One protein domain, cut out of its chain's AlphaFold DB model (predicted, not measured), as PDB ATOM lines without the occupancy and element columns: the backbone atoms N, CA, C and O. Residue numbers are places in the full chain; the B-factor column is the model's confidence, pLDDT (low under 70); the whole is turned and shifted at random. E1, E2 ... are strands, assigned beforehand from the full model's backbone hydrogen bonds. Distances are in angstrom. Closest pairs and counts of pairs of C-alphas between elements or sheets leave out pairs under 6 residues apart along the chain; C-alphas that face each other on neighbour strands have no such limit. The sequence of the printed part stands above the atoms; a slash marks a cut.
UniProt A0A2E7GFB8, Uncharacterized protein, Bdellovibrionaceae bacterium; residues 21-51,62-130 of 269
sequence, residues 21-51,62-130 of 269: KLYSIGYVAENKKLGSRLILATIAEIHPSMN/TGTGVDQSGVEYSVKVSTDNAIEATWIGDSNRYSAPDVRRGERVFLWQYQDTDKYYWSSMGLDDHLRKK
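What this domain is: This is residues 21 to 51 and 62 to 130 of the 269 residues of an uncharacterized protein of Bdellovibrionaceae bacterium (UniProt A0A2E7GFB8). The model is a small closed barrel of five strands, E1, E2, E5, E7 and E6 in ring order, with a separate two-stranded hairpin, E3 and E4, set apart from the barrel's strands. E1 bends by 57 degrees at residue 25, and a long stretch with no named element, residues 88 to 103, links E5 to E6. The printed part has 100 residues with no named helix and seven named strands, E1 to E7 in chain order; the barrel is mixed, the hairpin sheet antiparallel. The class is all strand, though 43 of the 100 printed residues are in named elements. The whole is compact, with a radius of gyration of the C-alphas of 13.2 A, and spans 39 by 30 by 28 A.

How they stand to each other: In the barrel, E1, residues 21 to 28, and E6, residues 104 to 110, are antiparallel neighbours, with N 23 and O 107 within hydrogen-bond range at 2.8 A. On the other side of E1, beside its residues 26 to 28, is E2, residues 38 to 43; the two form a hairpin, with N 27 and O 42 at 2.9 A. E2 is antiparallel to E5, residues 82 to 87, with N 41 and O 83 at 2.9 A. E5 is parallel to E7, residues 116 to 120, with N 86 and O 116 at 2.9 A. E7 and E6 close the ring as an antiparallel hairpin, with N 108 and O 117 at 2.8 A. E3, residues 62 to 66, and E4, residues 72 to 77, form an antiparallel hairpin, with 151 degrees between their N-to-C directions and with N 63 and O 75 within hydrogen-bond range at 2.9 A. E4 and E5 are apart, and E2 and E3 are only just apart, their closest C-alphas 8.1 A from each other.

Where its parts are: E1 begins at C-alpha 21, (160.572, 196.412, 153.497), and is 19.1 A long. E6 is 20.0 A long, E4 16.1 A, and E2 and E5 are each 15.5 A. E7, 13.7 A long, ends at C-alpha 120, (148.567, 187.509, 150.040). E3, 13.3 A long, begins at C-alpha 62, (144.257, 186.803, 173.883).

The domain as a whole: The two C-alphas farthest apart are those of Ser 49 and Ser 69, at 39.5 A. Residues 52 to 61 are not printed, and C-alphas 51 and 62 are 25.7 A apart across this cut, in the link from E2 to E3. The link from E5 to E6 is long, with 16 residues. The mean pLDDT of the printed part is 79.6; residues 45 to 51 and 62 to 81, which include E3 and E4, are under 70.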
ATOM      1  N   LYS A  21     159.915 197.545 154.154       90.88
ATOM      2  CA  LYS A  21     160.572 196.412 153.497       90.88
ATOM      3  C   LYS A  21     159.815 195.115 153.742       90.88
ATOM      4  O   LYS A  21     159.116 194.969 154.747       90.88
ATOM      5  N   LEU A  22     159.977 194.175 152.814       91.94
ATOM      6  CA  LEU A  22     159.592 192.790 153.041       91.94
ATOM      7  C   LEU A  22     160.443 192.259 154.201       91.94
ATOM      8  O   LEU A  22     161.669 192.302 154.134       91.94
ATOM      9  N   TYR A  23     159.780 191.828 155.267       90.88
ATOM     10  CA  TYR A  23     160.411 191.322 156.478       90.88
ATOM     11  C   TYR A  23     160.656 189.815 156.391       90.88
ATOM     12  O   TYR A  23     161.754 189.367 156.692       90.88
ATOM     13  N   SER A  24     159.645 189.047 155.972       90.88
ATOM     14  CA  SER A  24     159.738 187.593 155.789       90.88
ATOM     15  C   SER A  24     158.526 187.068 155.019       90.88
ATOM     16  O   SER A  24     157.462 187.695 154.999       90.88
ATOM     17  N   ILE A  25     158.633 185.865 154.461       92.31
ATOM     18  CA  ILE A  25     157.458 185.034 154.163       92.31
ATOM     19  C   ILE A  25     156.903 184.457 155.475       92.31
ATOM     20  O   ILE A  25     157.662 184.081 156.372       92.31
ATOM     21  N   GLY A  26     155.581 184.385 155.606       91.62
ATOM     22  CA  GLY A  26     154.918 183.785 156.761       91.62
ATOM     23  C   GLY A  26     153.764 182.868 156.383       91.62
ATOM     24  O   GLY A  26     153.291 182.882 155.247       91.62
ATOM     25  N   TYR A  27     153.304 182.088 157.358       91.94
ATOM     26  CA  TYR A  27     152.108 181.256 157.247       91.94
ATOM     27  C   TYR A  27     151.020 181.778 158.170       91.94
ATOM     28  O   TYR A  27     151.259 182.038 159.347       91.94
ATOM     29  N   VAL A  28     149.801 181.896 157.658       93.31
ATOM     30  CA  VAL A  28     148.639 182.286 158.463       93.31
ATOM     31  C   VAL A  28     148.393 181.239 159.561       93.31
ATOM     32  O   VAL A  28     148.184 180.060 159.271       93.31
ATOM     33  N   ALA A  29     148.395 181.659 160.826       90.56
ATOM     34  CA  ALA A  29     148.234 180.780 161.986       90.56
ATOM     35  C   ALA A  29     146.779 180.307 162.164       90.56
ATOM     36  O   ALA A  29     146.516 179.158 162.531       90.56
ATOM     37  N   GLU A  30     145.808 181.169 161.853       91.00
ATOM     38  CA  GLU A  30     144.376 180.894 161.996       91.00
ATOM     39  C   GLU A  30     143.554 181.532 160.879       91.00
ATOM     40  O   GLU A  30     143.965 182.512 160.267       91.00
ATOM     41  N   ASN A  31     142.363 180.987 160.620       93.38
ATOM     42  CA  ASN A  31     141.462 181.560 159.624       93.38
ATOM     43  C   ASN A  31     141.149 183.018 159.970       93.38
ATOM     44  O   ASN A  31     140.672 183.300 161.071       93.38
ATOM     45  N   LYS A  32     141.351 183.925 159.011       95.19
ATOM     46  CA  LYS A  32     141.027 185.337 159.202       95.19
ATOM     47  C   LYS A  32     139.544 185.491 159.558       95.19
ATOM     48  O   LYS A  32     138.679 184.930 158.880       95.19
ATOM     49  N   LYS A  33     139.232 186.299 160.579       93.69
ATOM     50  CA  LYS A  33     137.842 186.677 160.881       93.69
ATOM     51  C   LYS A  33     137.245 187.421 159.677       93.69
ATOM     52  O   LYS A  33     137.908 188.251 159.043       93.69
ATOM     53  N   LEU A  34     135.987 187.132 159.353       92.38
ATOM     54  CA  LEU A  34     135.256 187.846 158.306       92.38
ATOM     55  C   LEU A  34     135.199 189.348 158.637       92.38
ATOM     56  O   LEU A  34     134.974 189.714 159.788       92.38
ATOM     57  N   GLY A  35     135.450 190.206 157.646       91.12
ATOM     58  CA  GLY A  35     135.481 191.666 157.819       91.12
ATOM     59  C   GLY A  35     136.732 192.223 158.516       91.12
ATOM     60  O   GLY A  35     136.961 193.426 158.469       91.12
ATOM     61  N   SER A  36     137.583 191.380 159.113       93.88
ATOM     62  CA  SER A  36     138.845 191.840 159.705       93.88
ATOM     63  C   SER A  36     139.925 192.053 158.642       93.88
ATOM     64  O   SER A  36     139.990 191.316 157.650       93.88
ATOM     65  N   ARG A  37     140.789 193.049 158.877       95.56
ATOM     66  CA  ARG A  37     142.045 193.295 158.141       95.56
ATOM     67  C   ARG A  37     143.257 192.665 158.836       95.56
ATOM     68  O   ARG A  37     144.352 192.692 158.279       95.56
ATOM     69  N   LEU A  38     143.071 192.125 160.038       95.75
ATOM     70  CA  LEU A  38     144.129 191.560 160.866       95.75
ATOM     71  C   LEU A  38     144.263 190.061 160.618       95.75
ATOM     72  O   LEU A  38     143.260 189.352 160.501       95.75
ATOM     73  N   ILE A  39     145.503 189.584 160.578       94.81
ATOM     74  CA  ILE A  39     145.833 188.159 160.634       94.81
ATOM     75  C   ILE A  39     146.872 187.924 161.719       94.81
ATOM     76  O   ILE A  39     147.625 188.828 162.079       94.81
ATOM     77  N   LEU A  40     146.951 186.677 162.164       93.00
ATOM     78  CA  LEU A  40     148.087 186.171 162.916       93.00
ATOM     79  C   LEU A  40     148.904 185.282 161.986       93.00
ATOM     80  O   LEU A  40     148.336 184.414 161.316       93.00
ATOM     81  N   ALA A  41     150.211 185.509 161.918       90.88
ATOM     82  CA  ALA A  41     151.106 184.785 161.025       90.88
ATOM     83  C   ALA A  41     152.368 184.317 161.754       90.88
ATOM     84  O   ALA A  41     152.932 185.046 162.565       90.88
ATOM     85  N   THR A  42     152.828 183.108 161.449       89.56
ATOM     86  CA  THR A  42     154.131 182.602 161.892       89.56
ATOM     87  C   THR A  42     155.194 182.930 160.851       89.56
ATOM     88  O   THR A  42     154.940 182.888 159.646       89.56
ATOM     89  N   ILE A  43     156.395 183.277 161.309       84.75
ATOM     90  CA  ILE A  43     157.498 183.703 160.443       84.75
ATOM     91  C   ILE A  43     158.234 182.460 159.928       84.75
ATOM     92  O   ILE A  43     158.857 181.738 160.707       84.75
ATOM     93  N   ALA A  44     158.164 182.198 158.620       72.00
ATOM     94  CA  ALA A  44     158.706 180.975 158.024       72.00
ATOM     95  C   ALA A  44     160.243 180.978 157.930       72.00
ATOM     96  O   ALA A  44     160.866 179.925 158.046       72.00
ATOM     97  N   GLU A  45     160.861 182.147 157.737       63.19
ATOM     98  CA  GLU A  45     162.304 182.262 157.461       63.19
ATOM     99  C   GLU A  45     163.173 182.215 158.725       63.19
ATOM    100  O   GLU A  45     164.341 181.841 158.662       63.19
ATOM    101  N   ILE A  46     162.597 182.536 159.887       57.00
ATOM    102  CA  ILE A  46     163.292 182.524 161.183       57.00
ATOM    103  C   ILE A  46     163.143 181.158 161.882       57.00
ATOM    104  O   ILE A  46     163.990 180.771 162.688       57.00
ATOM    105  N   HIS A  47     162.117 180.376 161.521       52.00
ATOM    106  CA  HIS A  47     161.844 179.049 162.086       52.00
ATOM    107  C   HIS A  47     161.716 177.952 161.007       52.00
ATOM    108  O   HIS A  47     160.644 177.363 160.848       52.00
ATOM    109  N   PRO A  48     162.807 177.604 160.295       46.09
ATOM    110  CA  PRO A  48     162.793 176.546 159.278       46.09
ATOM    111  C   PRO A  48     162.548 175.130 159.842       46.09
ATOM    112  O   PRO A  48     162.290 174.199 159.082       46.09
ATOM    113  N   SER A  49     162.620 174.943 161.165       45.56
ATOM    114  CA  SER A  49     162.527 173.646 161.849       45.56
ATOM    115  C   SER A  49     161.113 173.218 162.270       45.56
ATOM    116  O   SER A  49     160.973 172.138 162.838       45.56
ATOM    117  N   MET A  50     160.053 173.985 161.978       48.91
ATOM    118  CA  MET A  50     158.660 173.572 162.256       48.91
ATOM    119  C   MET A  50     158.108 172.585 161.209       48.91
ATOM    120  O   MET A  50     156.981 172.723 160.732       48.91
ATOM    121  N   ASN A  51     158.908 171.592 160.828       39.72
ATOM    122  CA  ASN A  51     158.498 170.513 159.937       39.72
ATOM    123  C   ASN A  51     158.392 169.216 160.754       39.72
ATOM    124  O   ASN A  51     159.353 168.457 160.854       39.72
ATOM    125  N   THR A  62     145.478 186.166 174.379       36.53
ATOM    126  CA  THR A  62     144.257 186.803 173.883       36.53
ATOM    127  C   THR A  62     144.630 187.950 172.952       36.53
ATOM    128  O   THR A  62     145.220 188.928 173.406       36.53
ATOM    129  N   GLY A  63     144.287 187.837 171.670       42.91
ATOM    130  CA  GLY A  63     144.313 188.959 170.731       42.91
ATOM    131  C   GLY A  63     142.960 189.660 170.738       42.91
ATOM    132  O   GLY A  63     141.942 189.019 170.476       42.91
ATOM    133  N   THR A  64     142.927 190.949 171.068       36.16
ATOM    134  CA  THR A  64     141.711 191.772 171.027       36.16
ATOM    135  C   THR A  64     141.712 192.626 169.768       36.16
ATOM    136  O   THR A  64     142.686 193.326 169.512       36.16
ATOM    137  N   GLY A  65     140.620 192.603 169.007       49.69
ATOM    138  CA  GLY A  65     140.438 193.448 167.829       49.69
ATOM    139  C   GLY A  65     139.033 194.034 167.768       49.69
ATOM    140  O   GLY A  65     138.092 193.469 168.320       49.69
ATOM    141  N   VAL A  66     138.893 195.160 167.075       43.25
ATOM    142  CA  VAL A  66     137.601 195.788 166.771       43.25
ATOM    143  C   VAL A  66     137.247 195.431 165.330       43.25
ATOM    144  O   VAL A  66     138.086 195.561 164.436       43.25
ATOM    145  N   ASP A  67     136.046 194.909 165.092       42.19
ATOM    146  CA  ASP A  67     135.571 194.673 163.729       42.19
ATOM    147  C   ASP A  67     135.019 195.943 163.064       42.19
ATOM    148  O   ASP A  67     134.903 197.004 163.673       42.19
ATOM    149  N   GLN A  68     134.697 195.844 161.773       38.62
ATOM    150  CA  GLN A  68     134.202 196.953 160.952       38.62
ATOM    151  C   GLN A  68     132.894 197.582 161.483       38.62
ATOM    152  O   GLN A  68     132.544 198.687 161.081       38.62
ATOM    153  N   SER A  69     132.184 196.906 162.391       43.31
ATOM    154  CA  SER A  69     130.954 197.395 163.022       43.31
ATOM    155  C   SER A  69     131.193 197.988 164.417       43.31
ATOM    156  O   SER A  69     130.231 198.292 165.119       43.31
ATOM    157  N   GLY A  70     132.454 198.128 164.843       40.09
ATOM    158  CA  GLY A  70     132.819 198.625 166.172       40.09
ATOM    159  C   GLY A  70     132.701 197.578 167.284       40.09
ATOM    160  O   GLY A  70     132.770 197.938 168.457       40.09
ATOM    161  N   VAL A  71     132.513 196.294 166.955       42.81
ATOM    162  CA  VAL A  71     132.350 195.235 167.956       42.81
ATOM    163  C   VAL A  71     133.710 194.633 168.299       42.81
ATOM    164  O   VAL A  71     134.435 194.113 167.445       42.81
ATOM    165  N   GLU A  72     134.051 194.698 169.584       38.16
ATOM    166  CA  GLU A  72     135.245 194.069 170.137       38.16
ATOM    167  C   GLU A  72     135.120 192.542 170.098       38.16
ATOM    168  O   GLU A  72     134.097 191.960 170.469       38.16
ATOM    169  N   TYR A  73     136.177 191.865 169.660       43.66
ATOM    170  CA  TYR A  73     136.283 190.416 169.730       43.66
ATOM    171  C   TYR A  73     137.651 189.995 170.260       43.66
ATOM    172  O   TYR A  73     138.671 190.615 169.961       43.66
ATOM    173  N   SER A  74     137.659 188.912 171.040       34.41
ATOM    174  CA  SER A  74     138.868 188.288 171.576       34.41
ATOM    175  C   SER A  74     139.082 186.934 170.904       34.41
ATOM    176  O   SER A  74     138.182 186.091 170.899       34.41
ATOM    177  N   VAL A  75     140.254 186.734 170.303       43.84
ATOM    178  CA  VAL A  75     140.686 185.458 169.720       43.84
ATOM    179  C   VAL A  75     141.710 184.831 170.661       43.84
ATOM    180  O   VAL A  75     142.717 185.455 170.996       43.84
ATOM    181  N   LYS A  76     141.445 183.598 171.108       37.69
ATOM    182  CA  LYS A  76     142.406 182.786 171.861       37.69
ATOM    183  C   LYS A  76     143.308 182.057 170.875       37.69
ATOM    184  O   LYS A  76     142.826 181.158 170.193       37.69
ATOM    185  N   VAL A  77     144.588 182.416 170.829       42.09
ATOM    186  CA  VAL A  77     145.561 181.773 169.935       42.09
ATOM    187  C   VAL A  77     146.603 181.006 170.726       42.09
ATOM    188  O   VAL A  77     147.078 181.441 171.776       42.09
ATOM    189  N   SER A  78     146.946 179.837 170.191       43.44
ATOM    190  CA  SER A  78     148.007 178.964 170.675       43.44
ATOM    191  C   SER A  78     149.200 179.020 169.733       43.44
ATOM    192  O   SER A  78     149.288 178.205 168.819       43.44
ATOM    193  N   THR A  79     150.112 179.974 169.922       46.00
ATOM    194  CA  THR A  79     151.539 179.812 169.574       46.00
ATOM    195  C   THR A  79     152.348 181.001 170.086       46.00
ATOM    196  O   THR A  79     151.965 182.145 169.871       46.00
ATOM    197  N   ASP A  80     153.500 180.726 170.696       51.44
ATOM    198  CA  ASP A  80     154.451 181.726 171.218       51.44
ATOM    199  C   ASP A  80     155.116 182.579 170.101       51.44
ATOM    200  O   ASP A  80     155.739 183.597 170.377       51.44
ATOM    201  N   ASN A  81     154.943 182.192 168.824       67.94
ATOM    202  CA  ASN A  81     155.693 182.716 167.667       67.94
ATOM    203  C   ASN A  81     154.826 183.387 166.577       67.94
ATOM    204  O   ASN A  81     155.297 183.577 165.453       67.94
ATOM    205  N   ALA A  82     153.552 183.687 166.846       82.38
ATOM    206  CA  ALA A  82     152.687 184.353 165.869       82.38
ATOM    207  C   ALA A  82     152.728 185.880 166.036       82.38
ATOM    208  O   ALA A  82     152.555 186.389 167.143       82.38
ATOM    209  N   ILE A  83     152.913 186.608 164.934       88.69
ATOM    210  CA  ILE A  83     152.826 188.072 164.893       88.69
ATOM    211  C   ILE A  83     151.472 188.512 164.344       88.69
ATOM    212  O   ILE A  83     150.924 187.885 163.435       88.69
ATOM    213  N   GLU A  84     150.941 189.606 164.881       93.25
ATOM    214  CA  GLU A  84     149.764 190.268 164.325       93.25
ATOM    215  C   GLU A  84     150.182 191.188 163.179       93.25
ATOM    216  O   GLU A  84     151.082 192.015 163.330       93.25
ATOM    217  N   ALA A  85     149.527 191.047 162.027       94.56
ATOM    218  CA  ALA A  85     149.790 191.865 160.855       94.56
ATOM    219  C   ALA A  85     148.499 192.477 160.299       94.56
ATOM    220  O   ALA A  85     147.468 191.809 160.190       94.56
ATOM    221  N   THR A  86     148.575 193.739 159.868       97.00
ATOM    222  CA  THR A  86     147.458 194.466 159.238       97.00
ATOM    223  C   THR A  86     147.535 194.411 157.715       97.00
ATOM    224  O   THR A  86     148.591 194.615 157.125       97.00
ATOM    225  N   TRP A  87     146.417 194.155 157.042       97.31
ATOM    226  CA  TRP A  87     146.393 194.087 155.584       97.31
ATOM    227  C   TRP A  87     146.739 195.446 154.972       97.31
ATOM    228  O   TRP A  87     146.064 196.442 155.255       97.31
ATOM    229  N   ILE A  88     147.755 195.463 154.105       94.88
ATOM    230  CA  ILE A  88     148.269 196.694 153.485       94.88
ATOM    231  C   ILE A  88     147.253 197.359 152.541       94.88
ATOM    232  O   ILE A  88     147.318 198.562 152.309       94.88
ATOM    233  N   GLY A  89     146.262 196.603 152.069       92.62
ATOM    234  CA  GLY A  89     145.255 197.088 151.131       92.62
ATOM    235  C   GLY A  89     145.590 196.771 149.679       92.62
ATOM    236  O   GLY A  89     146.644 196.225 149.359       92.62
ATOM    237  N   ASP A  90     144.637 197.092 148.814       90.50
ATOM    238  CA  ASP A  90     144.738 197.016 147.362       90.50
ATOM    239  C   ASP A  90     143.845 198.124 146.772       90.50
ATOM    240  O   ASP A  90     142.914 198.601 147.433       90.50
ATOM    241  N   SER A  91     144.149 198.579 145.560       90.62
ATOM    242  CA  SER A  91     143.451 199.702 144.931       90.62
ATOM    243  C   SER A  91     141.977 199.368 144.744       90.62
ATOM    244  O   SER A  91     141.628 198.331 144.186       90.62
ATOM    245  N   ASN A  92     141.101 200.246 145.241       92.44
ATOM    246  CA  ASN A  92     139.640 200.116 145.152       92.44
ATOM    247  C   ASN A  92     139.061 198.820 145.740       92.44
ATOM    248  O   ASN A  92     137.871 198.556 145.575       92.44
ATOM    249  N   ARG A  93     139.859 198.030 146.463       94.38
ATOM    250  CA  ARG A  93     139.411 196.842 147.181       94.38
ATOM    251  C   ARG A  93     139.314 197.174 148.659       94.38
ATOM    252  O   ARG A  93     140.311 197.418 149.336       94.38
ATOM    253  N   TYR A  94     138.095 197.143 149.174       93.25
ATOM    254  CA  TYR A  94     137.829 197.459 150.567       93.25
ATOM    255  C   TYR A  94     138.131 196.277 151.496       93.25
ATOM    256  O   TYR A  94     138.706 196.460 152.573       93.25
ATOM    257  N   SER A  95     137.778 195.052 151.084       94.69
ATOM    258  CA  SER A  95     137.917 193.862 151.929       94.69
ATOM    259  C   SER A  95     139.256 193.138 151.744       94.69
ATOM    260  O   SER A  95     139.683 192.839 150.625       94.69
ATOM    261  N   ALA A  96     139.892 192.778 152.864       96.00
ATOM    262  CA  ALA A  96     141.073 191.919 152.858       96.00
ATOM    263  C   ALA A  96     140.726 190.506 152.340       96.00
ATOM    264  O   ALA A  96     139.632 190.019 152.635       96.00
ATOM    265  N   PRO A  97     141.635 189.815 151.620       96.31
ATOM    266  CA  PRO A  97     141.424 188.427 151.199       96.31
ATOM    267  C   PRO A  97     141.076 187.509 152.376       96.31
ATOM    268  O   PRO A  97     141.705 187.608 153.430       96.31
ATOM    269  N   ASP A  98     140.116 186.596 152.206       96.38
ATOM    270  CA  ASP A  98     139.685 185.654 153.252       96.38
ATOM    271  C   ASP A  98     140.657 184.474 153.410       96.38
ATOM    272  O   ASP A  98     140.306 183.309 153.199       96.38
ATOM    273  N   VAL A  99     141.893 184.810 153.799       96.31
ATOM    274  CA  VAL A  99     142.987 183.860 154.007       96.31
ATOM    275  C   VAL A  99     142.680 182.857 155.120       96.31
ATOM    276  O   VAL A  99     142.071 183.165 156.154       96.31
ATOM    277  N   ARG A 100     143.126 181.629 154.900       94.81
ATOM    278  CA  ARG A 100     142.960 180.466 155.763       94.81
ATOM    279  C   ARG A 100     144.275 180.075 156.410       94.81
ATOM    280  O   ARG A 100     145.352 180.407 155.924       94.81
ATOM    281  N   ARG A 101     144.163 179.332 157.514       93.06
ATOM    282  CA  ARG A 101     145.313 178.719 158.186       93.06
ATOM    283  C   ARG A 101     146.189 177.985 157.162       93.06
ATOM    284  O   ARG A 101     145.680 177.169 156.400       93.06
ATOM    285  N   GLY A 102     147.490 178.254 157.199       90.00
ATOM    286  CA  GLY A 102     148.491 177.653 156.318       90.00
ATOM    287  C   GLY A 102     148.723 178.386 154.993       90.00
ATOM    288  O   GLY A 102     149.642 178.006 154.278       90.00
ATOM    289  N   GLU A 103     147.958 179.431 154.656       94.62
ATOM    290  CA  GLU A 103     148.255 180.243 153.467       94.62
ATOM    291  C   GLU A 103     149.545 181.042 153.639       94.62
ATOM    292  O   GLU A 103     149.793 181.615 154.707       94.62
ATOM    293  N   ARG A 104     150.348 181.114 152.571       94.31
ATOM    294  CA  ARG A 104     151.562 181.922 152.541       94.31
ATOM    295  C   ARG A 104     151.235 183.394 152.305       94.31
ATOM    296  O   ARG A 104     150.467 183.764 151.409       94.31
ATOM    297  N   VAL A 105     151.860 184.247 153.107       95.75
ATOM    298  CA  VAL A 105     151.722 185.704 153.059       95.75
ATOM    299  C   VAL A 105     153.091 186.369 153.064       95.75
ATOM    300  O   VAL A 105     154.042 185.865 153.661       95.75
ATOM    301  N   PHE A 106     153.178 187.529 152.423       95.88
ATOM    302  CA  PHE A 106     154.298 188.436 152.624       95.88
ATOM    303  C   PHE A 106     154.057 189.231 153.898       95.88
ATOM    304  O   PHE A 106     152.989 189.828 154.046       95.88
ATOM    305  N   LEU A 107     155.037 189.242 154.796       94.81
ATOM    306  CA  LEU A 107     155.047 190.082 155.985       94.81
ATOM    307  C   LEU A 107     155.951 191.277 155.719       94.81
ATOM    308  O   LEU A 107     157.111 191.117 155.347       94.81
ATOM    309  N   TRP A 108     155.422 192.471 155.918       95.12
ATOM    310  CA  TRP A 108     156.118 193.735 155.724       95.12
ATOM    311  C   TRP A 108     156.310 194.421 157.067       95.12
ATOM    312  O   TRP A 108     155.450 194.323 157.942       95.12
ATOM    313  N   GLN A 109     157.404 195.157 157.211       93.62
ATOM    314  CA  GLN A 109     157.694 195.926 158.415       93.62
ATOM    315  C   GLN A 109     158.196 197.317 158.033       93.62
ATOM    316  O   GLN A 109     158.918 197.493 157.045       93.62
ATOM    317  N   TYR A 110     157.804 198.314 158.825       89.62
ATOM    318  CA  TYR A 110     158.379 199.650 158.751       89.62
ATOM    319  C   TYR A 110     159.471 199.807 159.812       89.62
ATOM    320  O   TYR A 110     159.170 199.786 161.006       89.62
ATOM    321  N   GLN A 111     160.720 200.013 159.382       87.06
ATOM    322  CA  GLN A 111     161.894 200.093 160.264       87.06
ATOM    323  C   GLN A 111     161.931 198.916 161.259       87.06
ATOM    324  O   GLN A 111     161.547 197.807 160.903       87.06
ATOM    325  N   ASP A 112     162.355 199.179 162.492       81.56
ATOM    326  CA  ASP A 112     162.364 198.236 163.609       81.56
ATOM    327  C   ASP A 112     161.137 198.453 164.516       81.56
ATOM    328  O   ASP A 112     161.212 198.315 165.735       81.56
ATOM    329  N   THR A 113     160.002 198.877 163.941       88.25
ATOM    330  CA  THR A 113     158.750 199.008 164.703       88.25
ATOM    331  C   THR A 113     158.060 197.655 164.843       88.25
ATOM    332  O   THR A 113     158.067 196.853 163.912       88.25
ATOM    333  N   ASP A 114     157.354 197.437 165.953       85.56
ATOM    334  CA  ASP A 114     156.529 196.236 166.176       85.56
ATOM    335  C   ASP A 114     155.215 196.239 165.365       85.56
ATOM    336  O   ASP A 114     154.223 195.615 165.742       85.56
ATOM    337  N   LYS A 115     155.174 196.976 164.247       89.38
ATOM    338  CA  LYS A 115     154.021 197.056 163.349       89.38
ATOM    339  C   LYS A 115     154.301 196.273 162.080       89.38
ATOM    340  O   LYS A 115     155.130 196.671 161.257       89.38
ATOM    341  N   TYR A 116     153.540 195.202 161.908       93.62
ATOM    342  CA  TYR A 116     153.626 194.341 160.743       93.62
ATOM    343  C   TYR A 116     152.417 194.531 159.836       93.62
ATOM    344  O   TYR A 116     151.287 194.757 160.281       93.62
ATOM    345  N   TYR A 117     152.662 194.408 158.541       96.56
ATOM    346  CA  TYR A 117     151.632 194.425 157.517       96.56
ATOM    347  C   TYR A 117     151.696 193.150 156.699       96.56
ATOM    348  O   TYR A 117     152.728 192.484 156.667       96.56
ATOM    349  N   TRP A 118     150.608 192.806 156.019       96.81
ATOM    350  CA  TRP A 118     150.591 191.624 155.169       96.81
ATOM    351  C   TRP A 118     149.923 191.850 153.821       96.81
ATOM    352  O   TRP A 118     149.026 192.685 153.669       96.81
ATOM    353  N   SER A 119     150.345 191.044 152.851       96.69
ATOM    354  CA  SER A 119     149.677 190.848 151.566       96.69
ATOM    355  C   SER A 119     149.679 189.361 151.203       96.69
ATOM    356  O   SER A 119     150.595 188.619 151.562       96.69
ATOM    357  N   SER A 120     148.637 188.900 150.508       95.12
ATOM    358  CA  SER A 120     148.567 187.509 150.040       95.12
ATOM    359  C   SER A 120     149.618 187.253 148.958       95.12
ATOM    360  O   SER A 120     149.861 188.125 148.126       95.12
ATOM    361  N   MET A 121     150.221 186.060 148.952       93.69
ATOM    362  CA  MET A 121     151.130 185.645 147.877       93.69
ATOM    363  C   MET A 121     150.396 185.130 146.628       93.69
ATOM    364  O   MET A 121     151.014 185.027 145.575       93.69
ATOM    365  N   GLY A 122     149.108 184.775 146.735       91.88
ATOM    366  CA  GLY A 122     148.323 184.223 145.617       91.88
ATOM    367  C   GLY A 122     148.774 182.836 145.133       91.88
ATOM    368  O   GLY A 122     148.460 182.443 144.017       91.88
ATOM    369  N   LEU A 123     149.543 182.098 145.943       91.56
ATOM    370  CA  LEU A 123     150.065 180.770 145.585       91.56
ATOM    371  C   LEU A 123     149.289 179.612 146.235       91.56
ATOM    372  O   LEU A 123     149.565 178.449 145.943       91.56
ATOM    373  N   ASP A 124     148.341 179.917 147.125       94.06
ATOM    374  CA  ASP A 124     147.643 178.942 147.975       94.06
ATOM    375  C   ASP A 124     146.116 179.012 147.839       94.06
ATOM    376  O   ASP A 124     145.382 178.657 148.759       94.06
ATOM    377  N   ASP A 125     145.615 179.425 146.673       91.50
ATOM    378  CA  ASP A 125     144.175 179.607 146.433       91.50
ATOM    379  C   ASP A 125     143.357 178.322 146.663       91.50
ATOM    380  O   ASP A 125     142.188 178.376 147.037       91.50
ATOM    381  N   HIS A 126     143.982 177.146 146.547       92.25
ATOM    382  CA  HIS A 126     143.372 175.853 146.876       92.25
ATOM    383  C   HIS A 126     142.938 175.729 148.356       92.25
ATOM    384  O   HIS A 126     142.041 174.941 148.688       92.25
ATOM    385  N   LEU A 127     143.534 176.510 149.264       92.00
ATOM    386  CA  LEU A 127     143.139 176.561 150.672       92.00
ATOM    387  C   LEU A 127     141.854 177.369 150.882       92.00
ATOM    388  O   LEU A 127     141.119 177.086 151.840       92.00
ATOM    389  N   ARG A 128     141.503 178.278 149.961       92.88
ATOM    390  CA  ARG A 128     140.315 179.136 150.059       92.88
ATOM    391  C   ARG A 128     139.019 178.337 150.109       92.88
ATOM    392  O   ARG A 128     138.921 177.185 149.677       92.88
ATOM    393  N   LYS A 129     138.022 178.941 150.754       94.19
ATOM    394  CA  LYS A 129     136.693 178.358 150.977       94.19
ATOM    395  C   LYS A 129     135.643 179.416 150.661       94.19
ATOM    396  O   LYS A 129     135.589 179.900 149.542       94.19
ATOM    397  N   LYS A 130     134.808 179.781 151.635       96.12
ATOM    398  CA  LYS A 130     133.925 180.936 151.487       96.12
ATOM    399  C   LYS A 130     134.758 182.218 151.501       96.12
ATOM    400  O   LYS A 130     135.701 182.313 152.291       96.12
TER     401      LYS A 130